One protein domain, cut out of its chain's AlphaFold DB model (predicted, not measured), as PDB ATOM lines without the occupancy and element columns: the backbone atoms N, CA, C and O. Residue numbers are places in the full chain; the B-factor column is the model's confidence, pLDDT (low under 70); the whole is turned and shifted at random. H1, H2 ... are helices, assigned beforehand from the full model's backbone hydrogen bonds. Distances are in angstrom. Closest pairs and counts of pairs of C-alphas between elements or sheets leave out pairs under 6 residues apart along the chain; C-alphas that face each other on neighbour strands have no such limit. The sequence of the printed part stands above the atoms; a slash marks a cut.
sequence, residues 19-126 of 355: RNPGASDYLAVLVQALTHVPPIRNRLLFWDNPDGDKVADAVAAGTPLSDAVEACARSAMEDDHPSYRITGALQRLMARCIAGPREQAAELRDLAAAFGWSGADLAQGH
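This is residues 19 to 126 of the 355 residues of the protein "USP domain-containing protein" of Thecamonas trahens ATCC 50062 (UniProt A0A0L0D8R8). An elongated helical body is built round H5, which lies in the middle with H1, H2, H4 and H6 packed on it at differing angles. The hairpin of H3 and H4 reaches to one end, and H6 with the unnamed stretch 115 to 126 makes the other. The printed part has 108 residues, with six named helices in the order H1 to H6 and no named strand, and is all helix. It is compact, with a radius of gyration of the C-alphas of 14.3 A and spans of 48 by 25 by 24 A.

H1, residues 25 to 35, begins with C-alpha 25 at (227.636, 164.542, 219.229) and is 15.1 A long. H2 is residues 38 to 46, 11.6 A, and H3 residues 52 to 60, 13.6 A. H4, residues 65 to 78, is 20.4 A long. H5, residues 86 to 99, is 19.8 A long. H6, residues 109 to 114, is 8.6 A long and ends with C-alpha 114 at (216.399, 168.199, 231.605).

H2 and H5 are the hubs, touching four helices each. H5 touches H4 at a steep tilt of 56 degrees, the C-alphas of Ala 73 and Ala 95 closest at 4.4 A. H1 touches H5 about perpendicular, at 75 degrees, closest at Thr 35 and Met 94, 5.6 A between C-alphas. H5 and H6 form a helical hairpin at 27 degrees; the closest C-alphas, of Ala 89 and Leu 111, are 4.9 A apart. H3 and H4 form another at 25 degrees, with those of Val 55 and Ala 68 at 5.5 A. H3 and H5 are apart. Every O i to N i+4 pair is within hydrogen-bond range in H2, H5 and H6, against 6 of 7 in H1, 3 of 5 in H3 and 9 of 10 in H4.

The C-alphas farthest apart, of Ala 61 and Ala 120, are 48.4 A apart. The printed part has no cut and no long link. pLDDT is under 70 at residues 49 to 50, 52 and 78 to 84.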
ATOM      1  N   ARG A  19     219.721 162.476 216.268       91.44
ATOM      2  CA  ARG A  19     219.974 163.737 215.577       91.44
ATOM      3  C   ARG A  19     220.790 164.666 216.471       91.44
ATOM      4  O   ARG A  19     220.348 165.036 217.558       91.44
ATOM      5  N   ASN A  20     221.908 165.137 215.937       84.12
ATOM      6  CA  ASN A  20     222.732 166.170 216.541       84.12
ATOM      7  C   ASN A  20     222.263 167.576 216.099       84.12
ATOM      8  O   ASN A  20     222.394 167.928 214.924       84.12
ATOM      9  N   PRO A  21     221.669 168.391 216.993       77.62
ATOM     10  CA  PRO A  21     221.251 169.762 216.685       77.62
ATOM     11  C   PRO A  21     222.402 170.778 216.551       77.62
ATOM     12  O   PRO A  21     222.124 171.953 216.304       77.62
ATOM     13  N   GLY A  22     223.666 170.376 216.715       80.81
ATOM     14  CA  GLY A  22     224.806 171.291 216.692       80.81
ATOM     15  C   GLY A  22     226.135 170.581 216.937       80.81
ATOM     16  O   GLY A  22     226.571 169.781 216.118       80.81
ATOM     17  N   ALA A  23     226.784 170.902 218.054       86.44
ATOM     18  CA  ALA A  23     228.052 170.309 218.473       86.44
ATOM     19  C   ALA A  23     227.843 169.326 219.636       86.44
ATOM     20  O   ALA A  23     228.672 169.269 220.531       86.44
ATOM     21  N   SER A  24     226.706 168.618 219.650       89.38
ATOM     22  CA  SER A  24     226.221 167.772 220.759       89.38
ATOM     23  C   SER A  24     226.362 166.263 220.514       89.38
ATOM     24  O   SER A  24     225.748 165.446 221.201       89.38
ATOM     25  N   ASP A  25     227.190 165.903 219.540       91.94
ATOM     26  CA  ASP A  25     227.636 164.542 219.229       91.94
ATOM     27  C   ASP A  25     228.153 163.801 220.474       91.94
ATOM     28  O   ASP A  25     227.795 162.647 220.698       91.94
ATOM     29  N   TYR A  26     228.895 164.484 221.354       91.94
ATOM     30  CA  TYR A  26     229.399 163.941 222.622       91.94
ATOM     31  C   TYR A  26     228.285 163.387 223.532       91.94
ATOM     32  O   TYR A  26     228.488 162.385 224.215       91.94
ATOM     33  N   LEU A  27     227.093 163.996 223.534       92.62
ATOM     34  CA  LEU A  27     225.936 163.498 224.282       92.62
ATOM     35  C   LEU A  27     225.253 162.347 223.533       92.62
ATOM     36  O   LEU A  27     224.899 161.343 224.155       92.62
ATOM     37  N   ALA A  28     225.104 162.462 222.209       93.88
ATOM     38  CA  ALA A  28     224.505 161.419 221.376       93.88
ATOM     39  C   ALA A  28     225.242 160.078 221.525       93.88
ATOM     40  O   ALA A  28     224.612 159.051 221.784       93.88
ATOM     41  N   VAL A  29     226.575 160.089 221.432       95.06
ATOM     42  CA  VAL A  29     227.390 158.868 221.518       95.06
ATOM     43  C   VAL A  29     227.334 158.211 222.891       95.06
ATOM     44  O   VAL A  29     227.318 156.984 222.972       95.06
ATOM     45  N   LEU A  30     227.263 158.997 223.973       95.12
ATOM     46  CA  LEU A  30     227.136 158.454 225.324       95.12
ATOM     47  C   LEU A  30     225.783 157.773 225.497       95.12
ATOM     48  O   LEU A  30     225.726 156.658 226.009       95.12
ATOM     49  N   VAL A  31     224.701 158.397 225.025       94.94
ATOM     50  CA  VAL A  31     223.373 157.779 225.088       94.94
ATOM     51  C   VAL A  31     223.329 156.506 224.247       94.94
ATOM     52  O   VAL A  31     222.839 155.486 224.731       94.94
ATOM     53  N   GLN A  32     223.885 156.518 223.032       94.06
ATOM     54  CA  GLN A  32     223.964 155.316 222.199       94.06
ATOM     55  C   GLN A  32     224.752 154.198 222.889       94.06
ATOM     56  O   GLN A  32     224.271 153.065 222.955       94.06
ATOM     57  N   ALA A  33     225.915 154.509 223.464       94.94
ATOM     58  CA  ALA A  33     226.729 153.539 224.188       94.94
ATOM     59  C   ALA A  33     225.974 152.945 225.389       94.94
ATOM     60  O   ALA A  33     225.873 151.725 225.501       94.94
ATOM     61  N   LEU A  34     225.376 153.781 226.244       93.69
ATOM     62  CA  LEU A  34     224.612 153.328 227.415       93.69
ATOM     63  C   LEU A  34     223.376 152.504 227.019       93.69
ATOM     64  O   LEU A  34     223.044 151.528 227.692       93.69
ATOM     65  N   THR A  35     222.728 152.850 225.903       92.19
ATOM     66  CA  THR A  35     221.572 152.113 225.365       92.19
ATOM     67  C   THR A  35     221.926 150.689 224.968       92.19
ATOM     68  O   THR A  35     221.115 149.786 225.144       92.19
ATOM     69  N   HIS A  36     223.136 150.454 224.472       91.06
ATOM     70  CA  HIS A  36     223.546 149.136 223.992       91.06
ATOM     71  C   HIS A  36     224.263 148.293 225.055       91.06
ATOM     72  O   HIS A  36     224.650 147.162 224.777       91.06
ATOM     73  N   VAL A  37     224.376 148.786 226.293       92.19
ATOM     74  CA  VAL A  37     224.898 148.028 227.439       92.19
ATOM     75  C   VAL A  37     223.719 147.450 228.237       92.19
ATOM     76  O   VAL A  37     223.075 148.192 228.980       92.19
ATOM     77  N   PRO A  38     223.404 146.139 228.139       88.88
ATOM     78  CA  PRO A  38     222.156 145.582 228.669       88.88
ATOM     79  C   PRO A  38     221.910 145.813 230.165       88.88
ATOM     80  O   PRO A  38     220.776 146.160 230.498       88.88
ATOM     81  N   PRO A  39     222.906 145.668 231.069       89.31
ATOM     82  CA  PRO A  39     222.686 145.931 232.488       89.31
ATOM     83  C   PRO A  39     222.221 147.367 232.751       89.31
ATOM     84  O   PRO A  39     221.267 147.567 233.494       89.31
ATOM     85  N   ILE A  40     222.831 148.354 232.087       89.75
ATOM     86  CA  ILE A  40     222.454 149.770 232.202       89.75
ATOM     87  C   ILE A  40     221.106 150.011 231.525       89.75
ATOM     88  O   ILE A  40     220.193 150.560 232.140       89.75
ATOM     89  N   ARG A  41     220.962 149.554 230.276       88.75
ATOM     90  CA  ARG A  41     219.759 149.733 229.465       88.75
ATOM     91  C   ARG A  41     218.518 149.231 230.172       88.75
ATOM     92  O   ARG A  41     217.570 149.985 230.346       88.75
ATOM     93  N   ASN A  42     218.518 147.960 230.554       85.25
ATOM     94  CA  ASN A  42     217.360 147.330 231.174       85.25
ATOM     95  C   ASN A  42     217.018 148.051 232.480       85.25
ATOM     96  O   ASN A  42     215.859 148.333 232.754       85.25
ATOM     97  N   ARG A  43     218.037 148.422 233.260       82.25
ATOM     98  CA  ARG A  43     217.832 149.085 234.539       82.25
ATOM     99  C   ARG A  43     217.219 150.478 234.395       82.25
ATOM    100  O   ARG A  43     216.324 150.797 235.167       82.25
ATOM    101  N   LEU A  44     217.653 151.267 233.411       83.81
ATOM    102  CA  LEU A  44     217.091 152.593 233.120       83.81
ATOM    103  C   LEU A  44     215.723 152.517 232.426       83.81
ATOM    104  O   LEU A  44     214.844 153.312 232.733       83.81
ATOM    105  N   LEU A  45     215.514 151.557 231.521       80.38
ATOM    106  CA  LEU A  45     214.228 151.383 230.837       80.38
ATOM    107  C   LEU A  45     213.115 150.912 231.766       80.38
ATOM    108  O   LEU A  45     211.968 151.308 231.574       80.38
ATOM    109  N   PHE A  46     213.440 150.064 232.741       79.31
ATOM    110  CA  PHE A  46     212.456 149.499 233.667       79.31
ATOM    111  C   PHE A  46     212.246 150.376 234.899       79.31
ATOM    112  O   PHE A  46     211.333 150.125 235.682       79.31
ATOM    113  N   TRP A  47     213.093 151.388 235.098       77.31
ATOM    114  CA  TRP A  47     212.952 152.300 236.219       77.31
ATOM    115  C   TRP A  47     211.638 153.082 236.114       77.31
ATOM    116  O   TRP A  47     211.348 153.676 235.076       77.31
ATOM    117  N   ASP A  48     210.848 153.022 237.190       72.62
ATOM    118  CA  ASP A  48     209.521 153.639 237.321       72.62
ATOM    119  C   ASP A  48     208.605 153.395 236.103       72.62
ATOM    120  O   ASP A  48     207.845 154.265 235.683       72.62
ATOM    121  N   ASN A  49     208.715 152.203 235.501       69.81
ATOM    122  CA  ASN A  49     207.942 151.785 234.337       69.81
ATOM    123  C   ASN A  49     207.164 150.499 234.669       69.81
ATOM    124  O   ASN A  49     207.785 149.444 234.840       69.81
ATOM    125  N   PRO A  50     205.820 150.537 234.715       67.06
ATOM    126  CA  PRO A  50     204.998 149.379 235.077       67.06
ATOM    127  C   PRO A  50     205.088 148.221 234.070       67.06
ATOM    128  O   PRO A  50     204.744 147.085 234.403       67.06
ATOM    129  N   ASP A  51     205.534 148.480 232.839       70.31
ATOM    130  CA  ASP A  51     205.813 147.437 231.849       70.31
ATOM    131  C   ASP A  51     207.219 146.845 231.987       70.31
ATOM    132  O   ASP A  51     207.472 145.764 231.458       70.31
ATOM    133  N   GLY A  52     208.113 147.493 232.743       66.62
ATOM    134  CA  GLY A  52     209.424 146.949 233.097       66.62
ATOM    135  C   GLY A  52     209.315 145.645 233.891       66.62
ATOM    136  O   GLY A  52     209.977 144.661 233.557       66.62
ATOM    137  N   ASP A  53     208.403 145.590 234.867       70.12
ATOM    138  CA  ASP A  53     208.148 144.384 235.672       70.12
ATOM    139  C   ASP A  53     207.617 143.216 234.822       70.12
ATOM    140  O   ASP A  53     207.902 142.049 235.092       70.12
ATOM    141  N   LYS A  54     206.905 143.524 233.731       74.94
ATOM    142  CA  LYS A  54     206.335 142.522 232.818       74.94
ATOM    143  C   LYS A  54     207.375 141.898 231.892       74.94
ATOM    144  O   LYS A  54     207.095 140.858 231.298       74.94
ATOM    145  N   VAL A  55     208.567 142.490 231.754       73.94
ATOM    146  CA  VAL A  55     209.629 141.932 230.898       73.94
ATOM    147  C   VAL A  55     210.087 140.577 231.425       73.94
ATOM    148  O   VAL A  55     210.220 139.635 230.645       73.94
ATOM    149  N   ALA A  56     210.278 140.450 232.741       74.38
ATOM    150  CA  ALA A  56     210.678 139.186 233.355       74.38
ATOM    151  C   ALA A  56     209.624 138.090 233.122       74.38
ATOM    152  O   ALA A  56     209.968 136.978 232.716       74.38
ATOM    153  N   ASP A  57     208.344 138.429 233.291       74.69
ATOM    154  CA  ASP A  57     207.221 137.516 233.062       74.69
ATOM    155  C   ASP A  57     207.097 137.109 231.585       74.69
ATOM    156  O   ASP A  57     206.887 135.936 231.275       74.69
ATOM    157  N   ALA A  58     207.271 138.054 230.655       76.62
ATOM    158  CA  ALA A  58     207.224 137.788 229.219       76.62
ATOM    159  C   ALA A  58     208.352 136.847 228.772       76.62
ATOM    160  O   ALA A  58     208.110 135.933 227.977       76.62
ATOM    161  N   VAL A  59     209.561 137.037 229.312       77.56
ATOM    162  CA  VAL A  59     210.712 136.157 229.065       77.56
ATOM    163  C   VAL A  59     210.477 134.773 229.667       77.56
ATOM    164  O   VAL A  59     210.700 133.768 228.993       77.56
ATOM    165  N   ALA A  60     209.946 134.695 230.891       77.94
ATOM    166  CA  ALA A  60     209.569 133.426 231.513       77.94
ATOM    167  C   ALA A  60     208.471 132.683 230.724       77.94
ATOM    168  O   ALA A  60     208.453 131.452 230.695       77.94
ATOM    169  N   ALA A  61     207.590 133.419 230.039       84.81
ATOM    170  CA  ALA A  61     206.567 132.880 229.144       84.81
ATOM    171  C   ALA A  61     207.096 132.471 227.749       84.81
ATOM    172  O   ALA A  61     206.321 131.969 226.933       84.81
ATOM    173  N   GLY A  62     208.393 132.651 227.472       80.50
ATOM    174  CA  GLY A  62     209.050 132.229 226.230       80.50
ATOM    175  C   GLY A  62     209.225 133.324 225.174       80.50
ATOM    176  O   GLY A  62     209.666 133.018 224.067       80.50
ATOM    177  N   THR A  63     208.908 134.584 225.486       81.06
ATOM    178  CA  THR A  63     209.205 135.723 224.601       81.06
ATOM    179  C   THR A  63     210.716 135.988 224.590       81.06
ATOM    180  O   THR A  63     211.317 136.048 225.666       81.06
ATOM    181  N   PRO A  64     211.362 136.181 223.426       81.75
ATOM    182  CA  PRO A  64     212.758 136.604 223.381       81.75
ATOM    183  C   PRO A  64     212.984 137.901 224.173       81.75
ATOM    184  O   PRO A  64     212.171 138.823 224.120       81.75
ATOM    185  N   LEU A  65     214.108 137.996 224.895       77.75
ATOM    186  CA  LEU A  65     214.430 139.187 225.696       77.75
ATOM    187  C   LEU A  65     214.494 140.461 224.838       77.75
ATOM    188  O   LEU A  65     214.080 141.517 225.305       77.75
ATOM    189  N   SER A  66     214.984 140.362 223.597       75.38
ATOM    190  CA  SER A  66     214.987 141.464 222.624       75.38
ATOM    191  C   SER A  66     213.588 142.038 222.423       75.38
ATOM    192  O   SER A  66     213.388 143.241 222.559       75.38
ATOM    193  N   ASP A  67     212.617 141.162 222.187       79.81
ATOM    194  CA  ASP A  67     211.256 141.528 221.810       79.81
ATOM    195  C   ASP A  67     210.497 142.088 223.018       79.81
ATOM    196  O   ASP A  67     209.746 143.058 222.902       79.81
ATOM    197  N   ALA A  68     210.735 141.514 224.203       76.81
ATOM    198  CA  ALA A  68     210.177 142.007 225.459       76.81
ATOM    199  C   ALA A  68     210.734 143.396 225.827       76.81
ATOM    200  O   ALA A  68     209.976 144.277 226.239       76.81
ATOM    201  N   VAL A  69     212.038 143.624 225.629       77.50
ATOM    202  CA  VAL A  69     212.671 144.941 225.824       77.50
ATOM    203  C   VAL A  69     212.148 145.954 224.808       77.50
ATOM    204  O   VAL A  69     211.846 147.082 225.189       77.50
ATOM    205  N   GLU A  70     211.994 145.569 223.541       81.25
ATOM    206  CA  GLU A  70     211.448 146.452 222.508       81.25
ATOM    207  C   GLU A  70     209.989 146.834 222.811       81.25
ATOM    208  O   GLU A  70     209.612 147.995 222.674       81.25
ATOM    209  N   ALA A  71     209.166 145.898 223.297       79.25
ATOM    210  CA  ALA A  71     207.804 146.192 223.737       79.25
ATOM    211  C   ALA A  71     207.766 147.170 224.927       79.25
ATOM    212  O   ALA A  71     206.996 148.130 224.898       79.25
ATOM    213  N   CYS A  72     208.627 146.970 225.929       78.06
ATOM    214  CA  CYS A  72     208.772 147.889 227.062       78.06
ATOM    215  C   CYS A  72     209.231 149.287 226.607       78.06
ATOM    216  O   CYS A  72     208.692 150.296 227.062       78.06
ATOM    217  N   ALA A  73     210.166 149.357 225.652       77.12
ATOM    218  CA  ALA A  73     210.607 150.612 225.053       77.12
ATOM    219  C   ALA A  73     209.457 151.344 224.339       77.12
ATOM    220  O   ALA A  73     209.288 152.544 224.543       77.12
ATOM    221  N   ARG A  74     208.617 150.648 223.560       81.44
ATOM    222  CA  ARG A  74     207.447 151.282 222.919       81.44
ATOM    223  C   ARG A  74     206.496 151.900 223.945       81.44
ATOM    224  O   ARG A  74     206.057 153.024 223.740       81.44
ATOM    225  N   SER A  75     206.253 151.218 225.064       76.94
ATOM    226  CA  SER A  75     205.438 151.765 226.158       76.94
ATOM    227  C   SER A  75     206.072 153.005 226.799       76.94
ATOM    228  O   SER A  75     205.428 154.043 226.920       76.94
ATOM    229  N   ALA A  76     207.379 152.962 227.084       73.75
ATOM    230  CA  ALA A  76     208.106 154.103 227.646       73.75
ATOM    231  C   ALA A  76     208.083 155.352 226.741       73.75
ATOM    232  O   ALA A  76     208.284 156.466 227.221       73.75
ATOM    233  N   MET A  77     207.859 155.192 225.430       74.31
ATOM    234  CA  MET A  77     207.677 156.314 224.501       74.31
ATOM    235  C   MET A  77     206.287 156.959 224.587       74.31
ATOM    236  O   MET A  77     206.159 158.129 224.219       74.31
ATOM    237  N   GLU A  78     205.269 156.208 225.007       69.12
ATOM    238  CA  GLU A  78     203.874 156.653 225.125       69.12
ATOM    239  C   GLU A  78     203.573 157.273 226.499       69.12
ATOM    240  O   GLU A  78     202.649 158.081 226.610       69.12
ATOM    241  N   ASP A  79     204.363 156.927 227.521       57.31
ATOM    242  CA  ASP A  79     204.144 157.345 228.905       57.31
ATOM    243  C   ASP A  79     204.525 158.818 229.166       57.31
ATOM    244  O   ASP A  79     205.594 159.306 228.776       57.31
ATOM    245  N   ASP A  80     203.657 159.529 229.893       53.94
ATOM    246  CA  ASP A  80     203.787 160.957 230.238       53.94
ATOM    247  C   ASP A  80     204.711 161.162 231.457       53.94
ATOM    248  O   ASP A  80     204.412 161.905 232.395       53.94
ATOM    249  N   HIS A  81     205.842 160.444 231.479       52.34
ATOM    250  CA  HIS A  81     206.842 160.568 232.541       52.34
ATOM    251  C   HIS A  81     207.323 162.023 232.609       52.34
ATOM    252  O   HIS A  81     207.608 162.607 231.554       52.34
ATOM    253  N   PRO A  82     207.460 162.653 233.788       53.56
ATOM    254  CA  PRO A  82     207.668 164.089 233.847       53.56
ATOM    255  C   PRO A  82     208.952 164.487 233.118       53.56
ATOM    256  O   PRO A  82     210.058 164.100 233.495       53.56
ATOM    257  N   SER A  83     208.814 165.278 232.054       53.53
ATOM    258  CA  SER A  83     209.902 165.606 231.125       53.53
ATOM    259  C   SER A  83     211.034 166.454 231.704       53.53
ATOM    260  O   SER A  83     211.976 166.784 230.990       53.53
ATOM    261  N   TYR A  84     210.968 166.764 233.001       61.19
ATOM    262  CA  TYR A  84     211.955 167.555 233.723       61.19
ATOM    263  C   TYR A  84     213.034 166.728 234.443       61.19
ATOM    264  O   TYR A  84     214.023 167.321 234.859       61.19
ATOM    265  N   ARG A  85     212.872 165.405 234.624       80.06
ATOM    266  CA  ARG A  85     213.915 164.556 235.242       80.06
ATOM    267  C   ARG A  85     214.881 164.024 234.187       80.06
ATOM    268  O   ARG A  85     214.448 163.603 233.110       80.06
ATOM    269  N   ILE A  86     216.175 163.993 234.510       87.75
ATOM    270  CA  ILE A  86     217.217 163.490 233.599       87.75
ATOM    271  C   ILE A  86     216.985 162.004 233.317       87.75
ATOM    272  O   ILE A  86     217.034 161.583 232.163       87.75
ATOM    273  N   THR A  87     216.650 161.230 234.352       84.75
ATOM    274  CA  THR A  87     216.285 159.805 234.262       84.75
ATOM    275  C   THR A  87     215.156 159.541 233.259       84.75
ATOM    276  O   THR A  87     215.344 158.765 232.323       84.75
ATOM    277  N   GLY A  88     214.017 160.230 233.383       83.38
ATOM    278  CA  GLY A  88     212.868 160.053 232.482       83.38
ATOM    279  C   GLY A  88     213.130 160.527 231.045       83.38
ATOM    280  O   GLY A  88     212.711 159.885 230.079       83.38
ATOM    281  N   ALA A  89     213.860 161.634 230.864       87.81
ATOM    282  CA  ALA A  89     214.253 162.095 229.531       87.81
ATOM    283  C   ALA A  89     215.225 161.120 228.843       87.81
ATOM    284  O   ALA A  89     215.073 160.835 227.651       87.81
ATOM    285  N   LEU A  90     216.175 160.567 229.601       90.56
ATOM    286  CA  LEU A  90     217.098 159.546 229.122       90.56
ATOM    287  C   LEU A  90     216.353 158.255 228.763       90.56
ATOM    288  O   LEU A  90     216.551 157.740 227.668       90.56
ATOM    289  N   GLN A  91     215.447 157.781 229.621       87.38
ATOM    290  CA  GLN A  91     214.622 156.592 229.384       87.38
ATOM    291  C   GLN A  91     213.861 156.674 228.054       87.38
ATOM    292  O   GLN A  91     213.949 155.757 227.239       87.38
ATOM    293  N   ARG A  92     213.177 157.796 227.785       86.12
ATOM    294  CA  ARG A  92     212.469 158.013 226.510       86.12
ATOM    295  C   ARG A  92     213.406 158.029 225.310       86.12
ATOM    296  O   ARG A  92     213.071 157.487 224.259       86.12
ATOM    297  N   LEU A  93     214.566 158.667 225.440       90.56
ATOM    298  CA  LEU A  93     215.535 158.732 224.353       90.56
ATOM    299  C   LEU A  93     216.119 157.348 224.042       90.56
ATOM    300  O   LEU A  93     216.171 156.957 222.878       90.56
ATOM    301  N   MET A  94     216.484 156.584 225.072       91.69
ATOM    302  CA  MET A  94     216.939 155.199 224.941       91.69
ATOM    303  C   MET A  94     215.858 154.326 224.297       91.69
ATOM    304  O   MET A  94     216.138 153.574 223.365       91.69
ATOM    305  N   ALA A  95     214.606 154.477 224.733       88.12
ATOM    306  CA  ALA A  95     213.472 153.771 224.160       88.12
ATOM    307  C   ALA A  95     213.293 154.069 222.661       88.12
ATOM    308  O   ALA A  95     213.101 153.147 221.870       88.12
ATOM    309  N   ARG A  96     213.454 155.332 222.240       89.19
ATOM    310  CA  ARG A  96     213.443 155.721 220.818       89.19
ATOM    311  C   ARG A  96     214.611 155.135 220.027       89.19
ATOM    312  O   ARG A  96     214.416 154.772 218.872       89.19
ATOM    313  N   CYS A  97     215.797 155.022 220.621       90.69
ATOM    314  CA  CYS A  97     216.946 154.392 219.961       90.69
ATOM    315  C   CYS A  97     216.706 152.892 219.708       90.69
ATOM    316  O   CYS A  97     217.161 152.360 218.698       90.69
ATOM    317  N   ILE A  98     215.961 152.228 220.601       87.50
ATOM    318  CA  ILE A  98     215.660 150.791 220.525       87.50
ATOM    319  C   ILE A  98     214.478 150.497 219.599       87.50
ATOM    320  O   ILE A  98     214.571 149.613 218.757       87.50
ATOM    321  N   ALA A  99     213.362 151.208 219.780       85.19
ATOM    322  CA  ALA A  99     212.072 150.861 219.179       85.19
ATOM    323  C   ALA A  99     211.491 151.954 218.264       85.19
ATOM    324  O   ALA A  99     210.399 151.791 217.715       85.19
ATOM    325  N   GLY A 100     212.180 153.089 218.118       81.50
ATOM    326  CA  GLY A 100     211.735 154.187 217.266       81.50
ATOM    327  C   GLY A 100     211.865 153.873 215.769       81.50
ATOM    328  O   GLY A 100     212.676 153.031 215.383       81.50
ATOM    329  N   PRO A 101     211.094 154.562 214.907       81.69
ATOM    330  CA  PRO A 101     211.194 154.398 213.461       81.69
ATOM    331  C   PRO A 101     212.571 154.836 212.952       81.69
ATOM    332  O   PRO A 101     213.020 155.947 213.224       81.69
ATOM    333  N   ARG A 102     213.226 153.972 212.174       75.06
ATOM    334  CA  ARG A 102     214.633 154.139 211.766       75.06
ATOM    335  C   ARG A 102     214.866 155.328 210.845       75.06
ATOM    336  O   ARG A 102     215.939 155.920 210.855       75.06
ATOM    337  N   GLU A 103     213.858 155.708 210.063       78.31
ATOM    338  CA  GLU A 103     213.916 156.877 209.186       78.31
ATOM    339  C   GLU A 103     213.825 158.200 209.967       78.31
ATOM    340  O   GLU A 103     214.026 159.275 209.395       78.31
ATOM    341  N   GLN A 104     213.510 158.144 211.266       85.00
ATOM    342  CA  GLN A 104     213.363 159.306 212.137       85.00
ATOM    343  C   GLN A 104     214.345 159.213 213.301       85.00
ATOM    344  O   GLN A 104     214.062 158.636 214.348       85.00
ATOM    345  N   ALA A 105     215.501 159.847 213.121       85.75
ATOM    346  CA  ALA A 105     216.482 159.977 214.185       85.75
ATOM    347  C   ALA A 105     215.857 160.575 215.457       85.75
ATOM    348  O   ALA A 105     215.092 161.543 215.396       85.75
ATOM    349  N   ALA A 106     216.212 160.007 216.608       88.69
ATOM    350  CA  ALA A 106     215.739 160.475 217.899       88.69
ATOM    351  C   ALA A 106     216.300 161.872 218.217       88.69
ATOM    352  O   ALA A 106     217.377 162.243 217.754       88.69
ATOM    353  N   GLU A 107     215.578 162.668 219.006       88.69
ATOM    354  CA  GLU A 107     215.976 164.044 219.321       88.69
ATOM    355  C   GLU A 107     216.543 164.161 220.740       88.69
ATOM    356  O   GLU A 107     215.927 163.707 221.700       88.69
ATOM    357  N   LEU A 108     217.676 164.858 220.886       88.50
ATOM    358  CA  LEU A 108     218.305 165.151 222.186       88.50
ATOM    359  C   LEU A 108     217.601 166.245 222.998       88.50
ATOM    360  O   LEU A 108     217.972 166.482 224.146       88.50
ATOM    361  N   ARG A 109     216.626 166.951 222.411       83.50
ATOM    362  CA  ARG A 109     216.076 168.196 222.974       83.50
ATOM    363  C   ARG A 109     215.531 168.033 224.387       83.50
ATOM    364  O   ARG A 109     215.798 168.891 225.219       83.50
ATOM    365  N   ASP A 110     214.804 166.952 224.649       85.06
ATOM    366  CA  ASP A 110     214.190 166.723 225.960       85.06
ATOM    367  C   ASP A 110     215.249 166.413 227.026       85.06
ATOM    368  O   ASP A 110     215.168 166.921 228.142       85.06
ATOM    369  N   LEU A 111     216.285 165.644 226.673       89.31
ATOM    370  CA  LEU A 111     217.394 165.347 227.581       89.31
ATOM    371  C   LEU A 111     218.234 166.595 227.868       89.31
ATOM    372  O   LEU A 111     218.542 166.882 229.020       89.31
ATOM    373  N   ALA A 112     218.549 167.380 226.837       88.19
ATOM    374  CA  ALA A 112     219.239 168.654 227.001       88.19
ATOM    375  C   ALA A 112     218.437 169.622 227.887       88.19
ATOM    376  O   ALA A 112     218.993 170.240 228.794       88.19
ATOM    377  N   ALA A 113     217.118 169.704 227.685       86.50
ATOM    378  CA  ALA A 113     216.241 170.520 228.517       86.50
ATOM    379  C   ALA A 113     216.218 170.052 229.983       86.50
ATOM    380  O   ALA A 113     216.187 170.901 230.874       86.50
ATOM    381  N   ALA A 114     216.296 168.742 230.247       87.19
ATOM    382  CA  ALA A 114     216.399 168.199 231.605       87.19
ATOM    383  C   ALA A 114     217.716 168.591 232.307       87.19
ATOM    384  O   ALA A 114     217.721 168.838 233.510       87.19
ATOM    385  N   PHE A 115     218.813 168.756 231.556       86.94
ATOM    386  CA  PHE A 115     220.055 169.364 232.058       86.94
ATOM    387  C   PHE A 115     219.980 170.894 232.220       86.94
ATOM    388  O   PHE A 115     220.931 171.518 232.692       86.94
ATOM    389  N   GLY A 116     218.867 171.520 231.829       87.56
ATOM    390  CA  GLY A 116     218.720 172.973 231.789       87.56
ATOM    391  C   GLY A 116     219.476 173.632 230.633       87.56
ATOM    392  O   GLY A 116     219.693 174.843 230.662       87.56
ATOM    393  N   TRP A 117     219.888 172.860 229.625       88.25
ATOM    394  CA  TRP A 117     220.633 173.358 228.474       88.25
ATOM    395  C   TRP A 117     219.710 173.917 227.397       88.25
ATOM    396  O   TRP A 117     218.646 173.380 227.083       88.25
ATOM    397  N   SER A 118     220.154 175.014 226.798       84.38
ATOM    398  CA  SER A 118     219.507 175.677 225.676       84.38
ATOM    399  C   SER A 118     220.165 175.294 224.346       84.38
ATOM    400  O   SER A 118     221.207 174.644 224.292       84.38
ATOM    401  N   GLY A 119     219.588 175.758 223.232       80.38
ATOM    402  CA  GLY A 119     220.196 175.565 221.912       80.38
ATOM    403  C   GLY A 119     221.584 176.204 221.764       80.38
ATOM    404  O   GLY A 119     222.364 175.746 220.936       80.38
ATOM    405  N   ALA A 120     221.909 177.232 222.558       84.75
ATOM    406  CA  ALA A 120     223.243 177.834 222.554       84.75
ATOM    407  C   ALA A 120     224.281 176.919 223.219       84.75
ATOM    408  O   ALA A 120     225.395 176.804 222.717       84.75
ATOM    409  N   ASP A 121     223.895 176.229 224.292       85.88
ATOM    410  CA  ASP A 121     224.763 175.286 225.003       85.88
ATOM    411  C   ASP A 121     225.033 174.045 224.138       85.88
ATOM    412  O   ASP A 121     226.163 173.585 224.030       85.88
ATOM    413  N   LEU A 122     224.024 173.572 223.395       84.88
ATOM    414  CA  LEU A 122     224.178 172.471 222.430       84.88
ATOM    415  C   LEU A 122     225.028 172.827 221.198       84.88
ATOM    416  O   LEU A 122     225.425 171.940 220.439       84.88
ATOM    417  N   ALA A 123     225.303 174.111 220.968       85.00
ATOM    418  CA  ALA A 123     226.224 174.555 219.926       85.00
ATOM    419  C   ALA A 123     227.691 174.549 220.395       85.00
ATOM    420  O   ALA A 123     228.591 174.765 219.580       85.00
ATOM    421  N   GLN A 124     227.941 174.303 221.684       84.75
ATOM    422  CA  GLN A 124     229.273 174.165 222.252       84.75
ATOM    423  C   GLN A 124     229.665 172.685 222.336       84.75
ATOM    424  O   GLN A 124     228.913 171.859 222.845       84.75
ATOM    425  N   GLY A 125     230.859 172.357 221.839       82.56
ATOM    426  CA  GLY A 125     231.444 171.029 222.013       82.56
ATOM    427  C   GLY A 125     232.008 170.857 223.422       82.56
ATOM    428  O   GLY A 125     232.645 171.774 223.953       82.56
ATOM    429  N   HIS A 126     231.804 169.680 224.008       87.19
ATOM    430  CA  HIS A 126     232.310 169.317 225.331       87.19
ATOM    431  C   HIS A 126     233.154 168.040 225.288       87.19
ATOM    432  O   HIS A 126     233.168 167.296 224.306       87.19
TER     433      HIS A 126